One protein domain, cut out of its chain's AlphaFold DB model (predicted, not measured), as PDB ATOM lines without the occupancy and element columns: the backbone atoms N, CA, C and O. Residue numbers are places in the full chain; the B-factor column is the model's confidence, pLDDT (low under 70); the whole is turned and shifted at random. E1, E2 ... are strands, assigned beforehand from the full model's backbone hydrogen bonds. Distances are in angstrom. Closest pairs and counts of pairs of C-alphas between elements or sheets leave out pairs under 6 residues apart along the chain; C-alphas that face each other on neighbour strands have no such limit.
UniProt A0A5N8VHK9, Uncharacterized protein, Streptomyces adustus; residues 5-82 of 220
ATOM      1  N   VAL A   5      27.731  -9.971 -10.910       82.25
ATOM      2  CA  VAL A   5      26.800  -8.848 -10.761       82.25
ATOM      3  C   VAL A   5      26.718  -8.444  -9.285       82.25
ATOM      4  O   VAL A   5      26.640  -9.328  -8.420       82.25
ATOM      5  N   PRO A   6      26.740  -7.138  -8.958       86.94
ATOM      6  CA  PRO A   6      26.486  -6.670  -7.603       86.94
ATOM      7  C   PRO A   6      25.008  -6.857  -7.231       86.94
ATOM      8  O   PRO A   6      24.104  -6.443  -7.951       86.94
ATOM      9  N   VAL A   7      24.759  -7.464  -6.074       87.69
ATOM     10  CA  VAL A   7      23.426  -7.790  -5.556       87.69
ATOM     11  C   VAL A   7      23.297  -7.232  -4.152       87.69
ATOM     12  O   VAL A   7      24.061  -7.589  -3.256       87.69
ATOM     13  N   ARG A   8      22.302  -6.373  -3.929       89.44
ATOM     14  CA  ARG A   8      22.026  -5.806  -2.607       89.44
ATOM     15  C   ARG A   8      20.874  -6.544  -1.936       89.44
ATOM     16  O   ARG A   8      19.791  -6.666  -2.503       89.44
ATOM     17  N   CYS A   9      21.088  -7.003  -0.705       88.38
ATOM     18  CA  CYS A   9      20.046  -7.659   0.076       88.38
ATOM     19  C   CYS A   9      18.936  -6.657   0.462       88.38
ATOM     20  O   CYS A   9      19.244  -5.634   1.073       88.38
ATOM     21  N   PRO A  10      17.649  -6.917   0.169       86.62
ATOM     22  CA  PRO A  10      16.547  -6.049   0.577       86.62
ATOM     23  C   PRO A  10      16.342  -6.006   2.099       86.62
ATOM     24  O   PRO A  10      15.873  -4.990   2.596       86.62
ATOM     25  N   ALA A  11      16.726  -7.055   2.839       87.19
ATOM     26  CA  ALA A  11      16.535  -7.127   4.289       87.19
ATOM     27  C   ALA A  11      17.613  -6.359   5.075       87.19
ATOM     28  O   ALA A  11      17.300  -5.481   5.869       87.19
ATOM     29  N   CYS A  12      18.895  -6.660   4.841       91.19
ATOM     30  CA  CYS A  12      20.010  -6.079   5.604       91.19
ATOM     31  C   CYS A  12      20.842  -5.057   4.818       91.19
ATOM     32  O   CYS A  12      21.823  -4.529   5.337       91.19
ATOM     33  N   ARG A  13      20.493  -4.804   3.548       88.75
ATOM     34  CA  ARG A  13      21.144  -3.825   2.661       88.75
ATOM     35  C   ARG A  13      22.624  -4.097   2.356       88.75
ATOM     36  O   ARG A  13      23.239  -3.255   1.708       88.75
ATOM     37  N   ARG A  14      23.163  -5.262   2.737       89.62
ATOM     38  CA  ARG A  14      24.523  -5.715   2.403       89.62
ATOM     39  C   ARG A  14      24.660  -6.003   0.910       89.62
ATOM     40  O   ARG A  14      23.736  -6.536   0.295       89.62
ATOM     41  N   GLU A  15      25.809  -5.651   0.349       90.69
ATOM     42  CA  GLU A  15      26.155  -5.918  -1.046       90.69
ATOM     43  C   GLU A  15      26.942  -7.222  -1.172       90.69
ATOM     44  O   GLU A  15      27.763  -7.563  -0.321       90.69
ATOM     45  N   HIS A  16      26.656  -7.955  -2.239       88.94
ATOM     46  CA  HIS A  16      27.255  -9.234  -2.580       88.94
ATOM     47  C   HIS A  16      27.656  -9.222  -4.050       88.94
ATOM     48  O   HIS A  16      26.985  -8.595  -4.866       88.94
ATOM     49  N   LEU A  17      28.705  -9.958  -4.398       89.81
ATOM     50  CA  LEU A  17      29.009 -10.278  -5.788       89.81
ATOM     51  C   LEU A  17      28.482 -11.677  -6.079       89.81
ATOM     52  O   LEU A  17      28.794 -12.620  -5.351       89.81
ATOM     53  N   TYR A  18      27.667 -11.803  -7.123       87.69
ATOM     54  CA  TYR A  18      27.104 -13.079  -7.538       87.69
ATOM     55  C   TYR A  18      27.465 -13.382  -8.989       87.69
ATOM     56  O   TYR A  18      27.210 -12.575  -9.879       87.69
ATOM     57  N   ALA A  19      28.022 -14.569  -9.220       86.81
ATOM     58  CA  ALA A  19      28.251 -15.117 -10.549       86.81
ATOM     59  C   ALA A  19      27.285 -16.280 -10.770       86.81
ATOM     60  O   ALA A  19      27.224 -17.199  -9.950       86.81
ATOM     61  N   SER A  20      26.537 -16.251 -11.874       83.69
ATOM     62  CA  SER A  20      25.623 -17.351 -12.186       83.69
ATOM     63  C   SER A  20      26.413 -18.638 -12.450       83.69
ATOM     64  O   SER A  20      27.340 -18.616 -13.269       83.69
ATOM     65  N   PRO A  21      26.052 -19.772 -11.821       84.31
ATOM     66  CA  PRO A  21      26.668 -21.051 -12.136       84.31
ATOM     67  C   PRO A  21      26.355 -21.453 -13.582       84.31
ATOM     68  O   PRO A  21      25.264 -21.195 -14.099       84.31
ATOM     69  N   SER A  22      27.330 -22.086 -14.231       84.62
ATOM     70  CA  SER A  22      27.193 -22.648 -15.574       84.62
ATOM     71  C   SER A  22      27.038 -24.162 -15.508       84.62
ATOM     72  O   SER A  22      27.834 -24.828 -14.846       84.62
ATOM     73  N   TYR A  23      26.086 -24.704 -16.259       83.56
ATOM     74  CA  TYR A  23      25.825 -26.139 -16.347       83.56
ATOM     75  C   TYR A  23      25.952 -26.640 -17.795       83.56
ATOM     76  O   TYR A  23      25.737 -25.865 -18.734       83.56
ATOM     77  N   PRO A  24      26.324 -27.915 -18.014       85.88
ATOM     78  CA  PRO A  24      26.530 -28.448 -19.355       85.88
ATOM     79  C   PRO A  24      25.194 -28.688 -20.064       85.88
ATOM     80  O   PRO A  24      24.361 -29.463 -19.603       85.88
ATOM     81  N   CYS A  25      24.996 -28.063 -21.224       81.81
ATOM     82  CA  CYS A  25      23.905 -28.421 -22.127       81.81
ATOM     83  C   CYS A  25      24.116 -29.836 -22.694       81.81
ATOM     84  O   CYS A  25      25.245 -30.300 -22.811       81.81
ATOM     85  N   ALA A  26      23.050 -30.479 -23.181       78.94
ATOM     86  CA  ALA A  26      23.139 -31.735 -23.935       78.94
ATOM     87  C   ALA A  26      24.085 -31.673 -25.159       78.94
ATOM     88  O   ALA A  26      24.557 -32.705 -25.615       78.94
ATOM     89  N   CYS A  27      24.377 -30.479 -25.694       69.88
ATOM     90  CA  CYS A  27      25.376 -30.289 -26.756       69.88
ATOM     91  C   CYS A  27      26.825 -30.125 -26.248       69.88
ATOM     92  O   CYS A  27      27.718 -29.879 -27.049       69.88
ATOM     93  N   GLY A  28      27.058 -30.189 -24.935       81.00
ATOM     94  CA  GLY A  28      28.358 -29.971 -24.291       81.00
ATOM     95  C   GLY A  28      28.702 -28.505 -24.005       81.00
ATOM     96  O   GLY A  28      29.592 -28.236 -23.204       81.00
ATOM     97  N   ALA A  29      27.989 -27.540 -24.599       79.44
ATOM     98  CA  ALA A  29      28.240 -26.122 -24.346       79.44
ATOM     99  C   ALA A  29      27.805 -25.706 -22.924       79.44
ATOM    100  O   ALA A  29      26.710 -26.092 -22.492       79.44
ATOM    101  N   PRO A  30      28.599 -24.886 -22.208       83.69
ATOM    102  CA  PRO A  30      28.208 -24.358 -20.907       83.69
ATOM    103  C   PRO A  30      27.068 -23.345 -21.060       83.69
ATOM    104  O   PRO A  30      27.101 -22.472 -21.928       83.69
ATOM    105  N   VAL A  31      26.052 -23.457 -20.208       84.56
ATOM    106  CA  VAL A  31      24.897 -22.555 -20.170       84.56
ATOM    107  C   VAL A  31      24.751 -22.007 -18.758       84.56
ATOM    108  O   VAL A  31      24.642 -22.770 -17.803       84.56
ATOM    109  N   ALA A  32      24.737 -20.682 -18.636       86.25
ATOM    110  CA  ALA A  32      24.433 -19.976 -17.397       86.25
ATOM    111  C   ALA A  32      23.174 -19.117 -17.608       86.25
ATOM    112  O   ALA A  32      23.066 -18.469 -18.655       86.25
ATOM    113  N   PRO A  33      22.217 -19.105 -16.662       86.31
ATOM    114  CA  PRO A  33      21.123 -18.140 -16.672       86.31
ATOM    115  C   PRO A  33      21.652 -16.697 -16.772       86.31
ATOM    116  O   PRO A  33      22.442 -16.283 -15.921       86.31
ATOM    117  N   PRO A  34      21.251 -15.917 -17.792       84.94
ATOM    118  CA  PRO A  34      21.674 -14.527 -17.896       84.94
ATOM    119  C   PRO A  34      20.985 -13.720 -16.796       84.94
ATOM    120  O   PRO A  34      19.762 -13.704 -16.722       84.94
ATOM    121  N   LEU A  35      21.740 -13.066 -15.922       86.00
ATOM    122  CA  LEU A  35      21.162 -12.236 -14.864       86.00
ATOM    123  C   LEU A  35      20.631 -10.925 -15.456       86.00
ATOM    124  O   LEU A  35      21.225 -10.384 -16.385       86.00
ATOM    125  N   ASP A  36      19.523 -10.415 -14.923       84.19
ATOM    126  CA  ASP A  36      19.046  -9.067 -15.235       84.19
ATOM    127  C   ASP A  36      19.689  -8.066 -14.261       84.19
ATOM    128  O   ASP A  36      19.296  -8.022 -13.093       84.19
ATOM    129  N   PRO A  37      20.654  -7.236 -14.698       76.81
ATOM    130  CA  PRO A  37      21.307  -6.271 -13.817       76.81
ATOM    131  C   PRO A  37      20.368  -5.142 -13.363       76.81
ATOM    132  O   PRO A  37      20.706  -4.412 -12.433       76.81
ATOM    133  N   ARG A  38      19.211  -4.963 -14.016       77.81
ATOM    134  CA  ARG A  38      18.217  -3.936 -13.664       77.81
ATOM    135  C   ARG A  38      17.075  -4.483 -12.814       77.81
ATOM    136  O   ARG A  38      16.326  -3.696 -12.238       77.81
ATOM    137  N   GLY A  39      16.925  -5.802 -12.742       79.50
ATOM    138  CA  GLY A  39      15.878  -6.432 -11.956       79.50
ATOM    139  C   GLY A  39      16.157  -6.335 -10.453       79.50
ATOM    140  O   GLY A  39      17.302  -6.308 -10.001       79.50
ATOM    141  N   THR A  40      15.099  -6.341  -9.647       80.56
ATOM    142  CA  THR A  40      15.214  -6.314  -8.184       80.56
ATOM    143  C   THR A  40      15.304  -7.732  -7.603       80.56
ATOM    144  O   THR A  40      14.373  -8.517  -7.806       80.56
ATOM    145  N   PRO A  41      16.357  -8.071  -6.834       84.69
ATOM    146  CA  PRO A  41      16.441  -9.340  -6.114       84.69
ATOM    147  C   PRO A  41      15.287  -9.499  -5.117       84.69
ATOM    148  O   PRO A  41      15.024  -8.601  -4.312       84.69
ATOM    149  N   ARG A  42      14.616 -10.654  -5.137       85.69
ATOM    150  CA  ARG A  42      13.462 -10.941  -4.270       85.69
ATOM    151  C   ARG A  42      13.873 -11.846  -3.114       85.69
ATOM    152  O   ARG A  42      14.489 -12.883  -3.335       85.69
ATOM    153  N   ALA A  43      13.492 -11.490  -1.891       86.06
ATOM    154  CA  ALA A  43      13.617 -12.389  -0.746       86.06
ATOM    155  C   ALA A  43      12.605 -13.541  -0.862       86.06
ATOM    156  O   ALA A  43      11.409 -13.305  -1.039       86.06
ATOM    157  N   LEU A  44      13.083 -14.782  -0.775       82.75
ATOM    158  CA  LEU A  44      12.235 -15.971  -0.780       82.75
ATOM    159  C   LEU A  44      11.723 -16.236   0.640       82.75
ATOM    160  O   LEU A  44      12.504 -16.550   1.533       82.75
ATOM    161  N   ALA A  45      10.408 -16.107   0.836       75.81
ATOM    162  CA  ALA A  45       9.746 -16.427   2.103       75.81
ATOM    163  C   ALA A  45       9.381 -17.921   2.216       75.81
ATOM    164  O   ALA A  45       9.346 -18.465   3.314       75.81
ATOM    165  N   HIS A  46       9.127 -18.588   1.086       67.88
ATOM    166  CA  HIS A  46       8.798 -20.011   0.991       67.88
ATOM    167  C   HIS A  46       9.493 -20.632  -0.229       67.88
ATOM    168  O   HIS A  46       9.690 -19.961  -1.241       67.88
ATOM    169  N   ARG A  47       9.877 -21.913  -0.136       60.09
ATOM    170  CA  ARG A  47      10.405 -22.694  -1.266       60.09
ATOM    171  C   ARG A  47       9.317 -23.638  -1.771       60.09
ATOM    172  O   ARG A  47       9.027 -24.632  -1.116       60.09
ATOM    173  N   VAL A  48       8.755 -23.355  -2.938       61.59
ATOM    174  CA  VAL A  48       7.935 -24.307  -3.709       61.59
ATOM    175  C   VAL A  48       8.777 -24.894  -4.841       61.59
ATOM    176  O   VAL A  48       9.658 -24.221  -5.370       61.59
ATOM    177  N   TRP A  49       8.574 -26.174  -5.163       53.00
ATOM    178  CA  TRP A  49       9.448 -26.937  -6.068       53.00
ATOM    179  C   TRP A  49       9.414 -26.453  -7.528       53.00
ATOM    180  O   TRP A  49      10.451 -26.418  -8.185       53.00
ATOM    181  N   GLU A  50       8.261 -25.982  -8.006       52.12
ATOM    182  CA  GLU A  50       8.102 -25.464  -9.373       52.12
ATOM    183  C   GLU A  50       8.820 -24.121  -9.603       52.12
ATOM    184  O   GLU A  50       9.311 -23.862 -10.699       52.12
ATOM    185  N   GLU A  51       8.990 -23.292  -8.566       62.97
ATOM    186  CA  GLU A  51       9.668 -21.987  -8.665       62.97
ATOM    187  C   GLU A  51      11.207 -22.086  -8.639       62.97
ATOM    188  O   GLU A  51      11.899 -21.064  -8.575       62.97
ATOM    189  N   GLN A  52      11.765 -23.301  -8.637       73.88
ATOM    190  CA  GLN A  52      13.209 -23.549  -8.531       73.88
ATOM    191  C   GLN A  52      13.919 -23.572  -9.887       73.88
ATOM    192  O   GLN A  52      15.147 -23.634  -9.921       73.88
ATOM    193  N   TRP A  53      13.177 -23.497 -10.994       82.81
ATOM    194  CA  TRP A  53      13.710 -23.690 -12.340       82.81
ATOM    195  C   TRP A  53      13.459 -22.478 -13.242       82.81
ATOM    196  O   TRP A  53      12.374 -21.904 -13.264       82.81
ATOM    197  N   VAL A  54      14.463 -22.104 -14.037       84.06
ATOM    198  CA  VAL A  54      14.383 -21.086 -15.094       84.06
ATOM    199  C   VAL A  54      14.646 -21.716 -16.455       84.06
ATOM    200  O   VAL A  54      15.510 -22.580 -16.610       84.06
ATOM    201  N   THR A  55      13.913 -21.261 -17.471       84.06
ATOM    202  CA  THR A  55      14.132 -21.707 -18.851       84.06
ATOM    203  C   THR A  55      15.195 -20.842 -19.515       84.06
ATOM    204  O   THR A  55      14.979 -19.652 -19.733       84.06
ATOM    205  N   VAL A  56      16.320 -21.444 -19.902       84.12
ATOM    206  CA  VAL A  56      17.420 -20.747 -20.592       84.12
ATOM    207  C   VAL A  56      17.650 -21.382 -21.957       84.12
ATOM    208  O   VAL A  56      17.624 -22.606 -22.108       84.12
ATOM    209  N   ARG A  57      17.879 -20.545 -22.972       81.25
ATOM    210  CA  ARG A  57      18.255 -20.981 -24.319       81.25
ATOM    211  C   ARG A  57      19.775 -21.112 -24.411       81.25
ATOM    212  O   ARG A  57      20.492 -20.162 -24.123       81.25
ATOM    213  N   CYS A  58      20.265 -22.258 -24.874       79.12
ATOM    214  CA  CYS A  58      21.677 -22.430 -25.198       79.12
ATOM    215  C   CYS A  58      22.056 -21.537 -26.391       79.12
ATOM    216  O   CYS A  58      21.447 -21.647 -27.458       79.12
ATOM    217  N   ALA A  59      23.075 -20.689 -26.236       76.31
ATOM    218  CA  ALA A  59      23.561 -19.837 -27.322       76.31
ATOM    219  C   ALA A  59      24.204 -20.641 -28.471       76.31
ATOM    220  O   ALA A  59      24.132 -20.216 -29.617       76.31
ATOM    221  N   ALA A  60      24.770 -21.820 -28.178       69.12
ATOM    222  CA  ALA A  60      25.439 -22.663 -29.171       69.12
ATOM    223  C   ALA A  60      24.461 -23.496 -30.022       69.12
ATOM    224  O   ALA A  60      24.529 -23.466 -31.244       69.12
ATOM    225  N   CYS A  61      23.537 -24.239 -29.396       66.75
ATOM    226  CA  CYS A  61      22.630 -25.155 -30.111       66.75
ATOM    227  C   CYS A  61      21.169 -24.683 -30.190       66.75
ATOM    228  O   CYS A  61      20.338 -25.346 -30.804       66.75
ATOM    229  N   GLY A  62      20.814 -23.579 -29.523       73.62
ATOM    230  CA  GLY A  62      19.458 -23.024 -29.524       73.62
ATOM    231  C   GLY A  62      18.414 -23.785 -28.697       73.62
ATOM    232  O   GLY A  62      17.293 -23.293 -28.570       73.62
ATOM    233  N   ARG A  63      18.750 -24.939 -28.102       73.31
ATOM    234  CA  ARG A  63      17.828 -25.705 -27.243       73.31
ATOM    235  C   ARG A  63      17.459 -24.917 -25.987       73.31
ATOM    236  O   ARG A  63      18.318 -24.265 -25.389       73.31
ATOM    237  N   ARG A  64      16.193 -25.004 -25.573       83.00
ATOM    238  CA  ARG A  64      15.718 -24.504 -24.277       83.00
ATOM    239  C   ARG A  64      15.833 -25.627 -23.251       83.00
ATOM    240  O   ARG A  64      15.426 -26.746 -23.539       83.00
ATOM    241  N   GLY A  65      16.407 -25.331 -22.093       80.38
ATOM    242  CA  GLY A  65      16.513 -26.263 -20.972       80.38
ATOM    243  C   GLY A  65      16.051 -25.609 -19.678       80.38
ATOM    244  O   GLY A  65      16.071 -24.380 -19.574       80.38
ATOM    245  N   GLN A  66      15.633 -26.431 -18.718       82.56
ATOM    246  CA  GLN A  66      15.340 -25.998 -17.358       82.56
ATOM    247  C   GLN A  66      16.615 -26.073 -16.521       82.56
ATOM    248  O   GLN A  66      17.290 -27.099 -16.500       82.56
ATOM    249  N   TRP A  67      16.941 -24.974 -15.850       84.19
ATOM    250  CA  TRP A  67      18.137 -24.845 -15.020       84.19
ATOM    251  C   TRP A  67      17.769 -24.297 -13.649       84.19
ATOM    252  O   TRP A  67      16.795 -23.549 -13.562       84.19
ATOM    253  N   PRO A  68      18.527 -24.622 -12.588       84.12
ATOM    254  CA  PRO A  68      18.280 -24.059 -11.271       84.12
ATOM    255  C   PRO A  68      18.282 -22.532 -11.324       84.12
ATOM    256  O   PRO A  68      19.193 -21.904 -11.867       84.12
ATOM    257  N   ALA A  69      17.232 -21.937 -10.779       84.81
ATOM    258  CA  ALA A  69      17.083 -20.500 -10.715       84.81
ATOM    259  C   ALA A  69      18.141 -19.906  -9.760       84.81
ATOM    260  O   ALA A  69      18.359 -20.457  -8.679       84.81
ATOM    261  N   PRO A  70      18.805 -18.791 -10.120       89.06
ATOM    262  CA  PRO A  70      19.933 -18.269  -9.356       89.06
ATOM    263  C   PRO A  70      19.494 -17.765  -7.978       89.06
ATOM    264  O   PRO A  70      18.632 -16.887  -7.856       89.06
ATOM    265  N   GLU A  71      20.099 -18.332  -6.937       89.56
ATOM    266  CA  GLU A  71      19.852 -17.982  -5.538       89.56
ATOM    267  C   GLU A  71      21.136 -17.553  -4.835       89.56
ATOM    268  O   GLU A  71      22.197 -18.142  -5.039       89.56
ATOM    269  N   LEU A  72      21.016 -16.565  -3.952       88.75
ATOM    270  CA  LEU A  72      22.082 -16.089  -3.077       88.75
ATOM    271  C   LEU A  72      21.618 -16.157  -1.620       88.75
ATOM    272  O   LEU A  72      20.668 -15.481  -1.227       88.75
ATOM    273  N   GLY A  73      22.323 -16.932  -0.799       90.31
ATOM    274  CA  GLY A  73      22.177 -16.880   0.653       90.31
ATOM    275  C   GLY A  73      22.934 -15.682   1.227       90.31
ATOM    276  O   GLY A  73      24.146 -15.569   1.055       90.31
ATOM    277  N   CYS A  74      22.236 -14.784   1.918       89.88
ATOM    278  CA  CYS A  74      22.862 -13.708   2.677       89.88
ATOM    279  C   CYS A  74      23.163 -14.176   4.109       89.88
ATOM    280  O   CYS A  74      22.359 -14.875   4.722       89.88
ATOM    281  N   ALA A  75      24.269 -13.707   4.696       89.38
ATOM    282  CA  ALA A  75      24.654 -14.032   6.076       89.38
ATOM    283  C   ALA A  75      23.632 -13.577   7.143       89.38
ATOM    284  O   ALA A  75      23.694 -14.029   8.278       89.38
ATOM    285  N   CYS A  76      22.680 -12.704   6.791       87.56
ATOM    286  CA  CYS A  76      21.563 -12.334   7.668       87.56
ATOM    287  C   CYS A  76      20.436 -13.386   7.732       87.56
ATOM    288  O   CYS A  76      19.434 -13.156   8.399       87.56
ATOM    289  N   GLY A  77      20.561 -14.502   7.003       87.38
ATOM    290  CA  GLY A  77      19.567 -15.579   6.945       87.38
ATOM    291  C   GLY A  77      18.572 -15.470   5.784       87.38
ATOM    292  O   GLY A  77      17.821 -16.406   5.535       87.38
ATOM    293  N   THR A  78      18.574 -14.365   5.028       89.00
ATOM    294  CA  THR A  78      17.693 -14.203   3.858       89.00
ATOM    295  C   THR A  78      18.258 -14.919   2.630       89.00
ATOM    296  O   THR A  78      19.412 -14.696   2.266       89.00
ATOM    297  N   VAL A  79      17.426 -15.701   1.938       89.81
ATOM    298  CA  VAL A  79      17.734 -16.236   0.602       89.81
ATOM    299  C   VAL A  79      17.112 -15.334  -0.457       89.81
ATOM    300  O   VAL A  79      15.924 -15.014  -0.401       89.81
ATOM    301  N   LEU A  80      17.923 -14.911  -1.419       89.12
ATOM    302  CA  LEU A  80      17.535 -14.013  -2.496       89.12
ATOM    303  C   LEU A  80      17.439 -14.787  -3.802       89.12
ATOM    304  O   LEU A  80      18.396 -15.452  -4.182       89.12
ATOM    305  N   ARG A  81      16.322 -14.649  -4.511       88.31
ATOM    306  CA  ARG A  81      16.200 -15.024  -5.920       88.31
ATOM    307  C   ARG A  81      16.683 -13.852  -6.764       88.31
ATOM    308  O   ARG A  81      16.157 -12.742  -6.634       88.31
ATOM    309  N   LEU A  82      17.667 -14.101  -7.621       88.69
ATOM    310  CA  LEU A  82      18.129 -13.103  -8.572       88.69
ATOM    311  C   LEU A  82      17.237 -13.115  -9.820       88.69
ATOM    312  O   LEU A  82      16.831 -14.188 -10.276       88.69
TER     313      LEU A  82
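What this domain is: This is residues 5 to 82 of the 220 residues of an uncharacterized protein of Streptomyces adustus (UniProt A0A5N8VHK9). Little regular structure is here: hairpins E1-E2 and E5-E6 lie toward one end, E3-E4 toward the other, and the long link 20 to 52 loops past both. Of 78 printed residues, 25 lie in six strands, E1 to E6 in order, three antiparallel pairs; the class is all strand, no named helix. It is only just compact, close to loose: radius of gyration of the C-alphas 13.7 A, spans 41 by 26 by 19 A.

Where its parts are: Find E1, residues 5 to 8, from C-alpha 5 at (26.800, -8.848, -10.761). Then E2 runs 15 to 19, E3 53 to 57, E4 64 to 68, E5 71 to 73 and E6 79 to 81, ending at (16.200, -15.024, -5.920).

How they stand to each other: Look across hairpin E1-E2: N 7 and O 16 are within hydrogen-bond range, 2.8 A. The closest C-alphas of E2 and E5, Tyr 18 and Leu 72, are 7.4 A apart.

The domain as a whole: The printed part has no cut; pLDDT is under 70 at residues 27, 46 to 51 and 60 to 61.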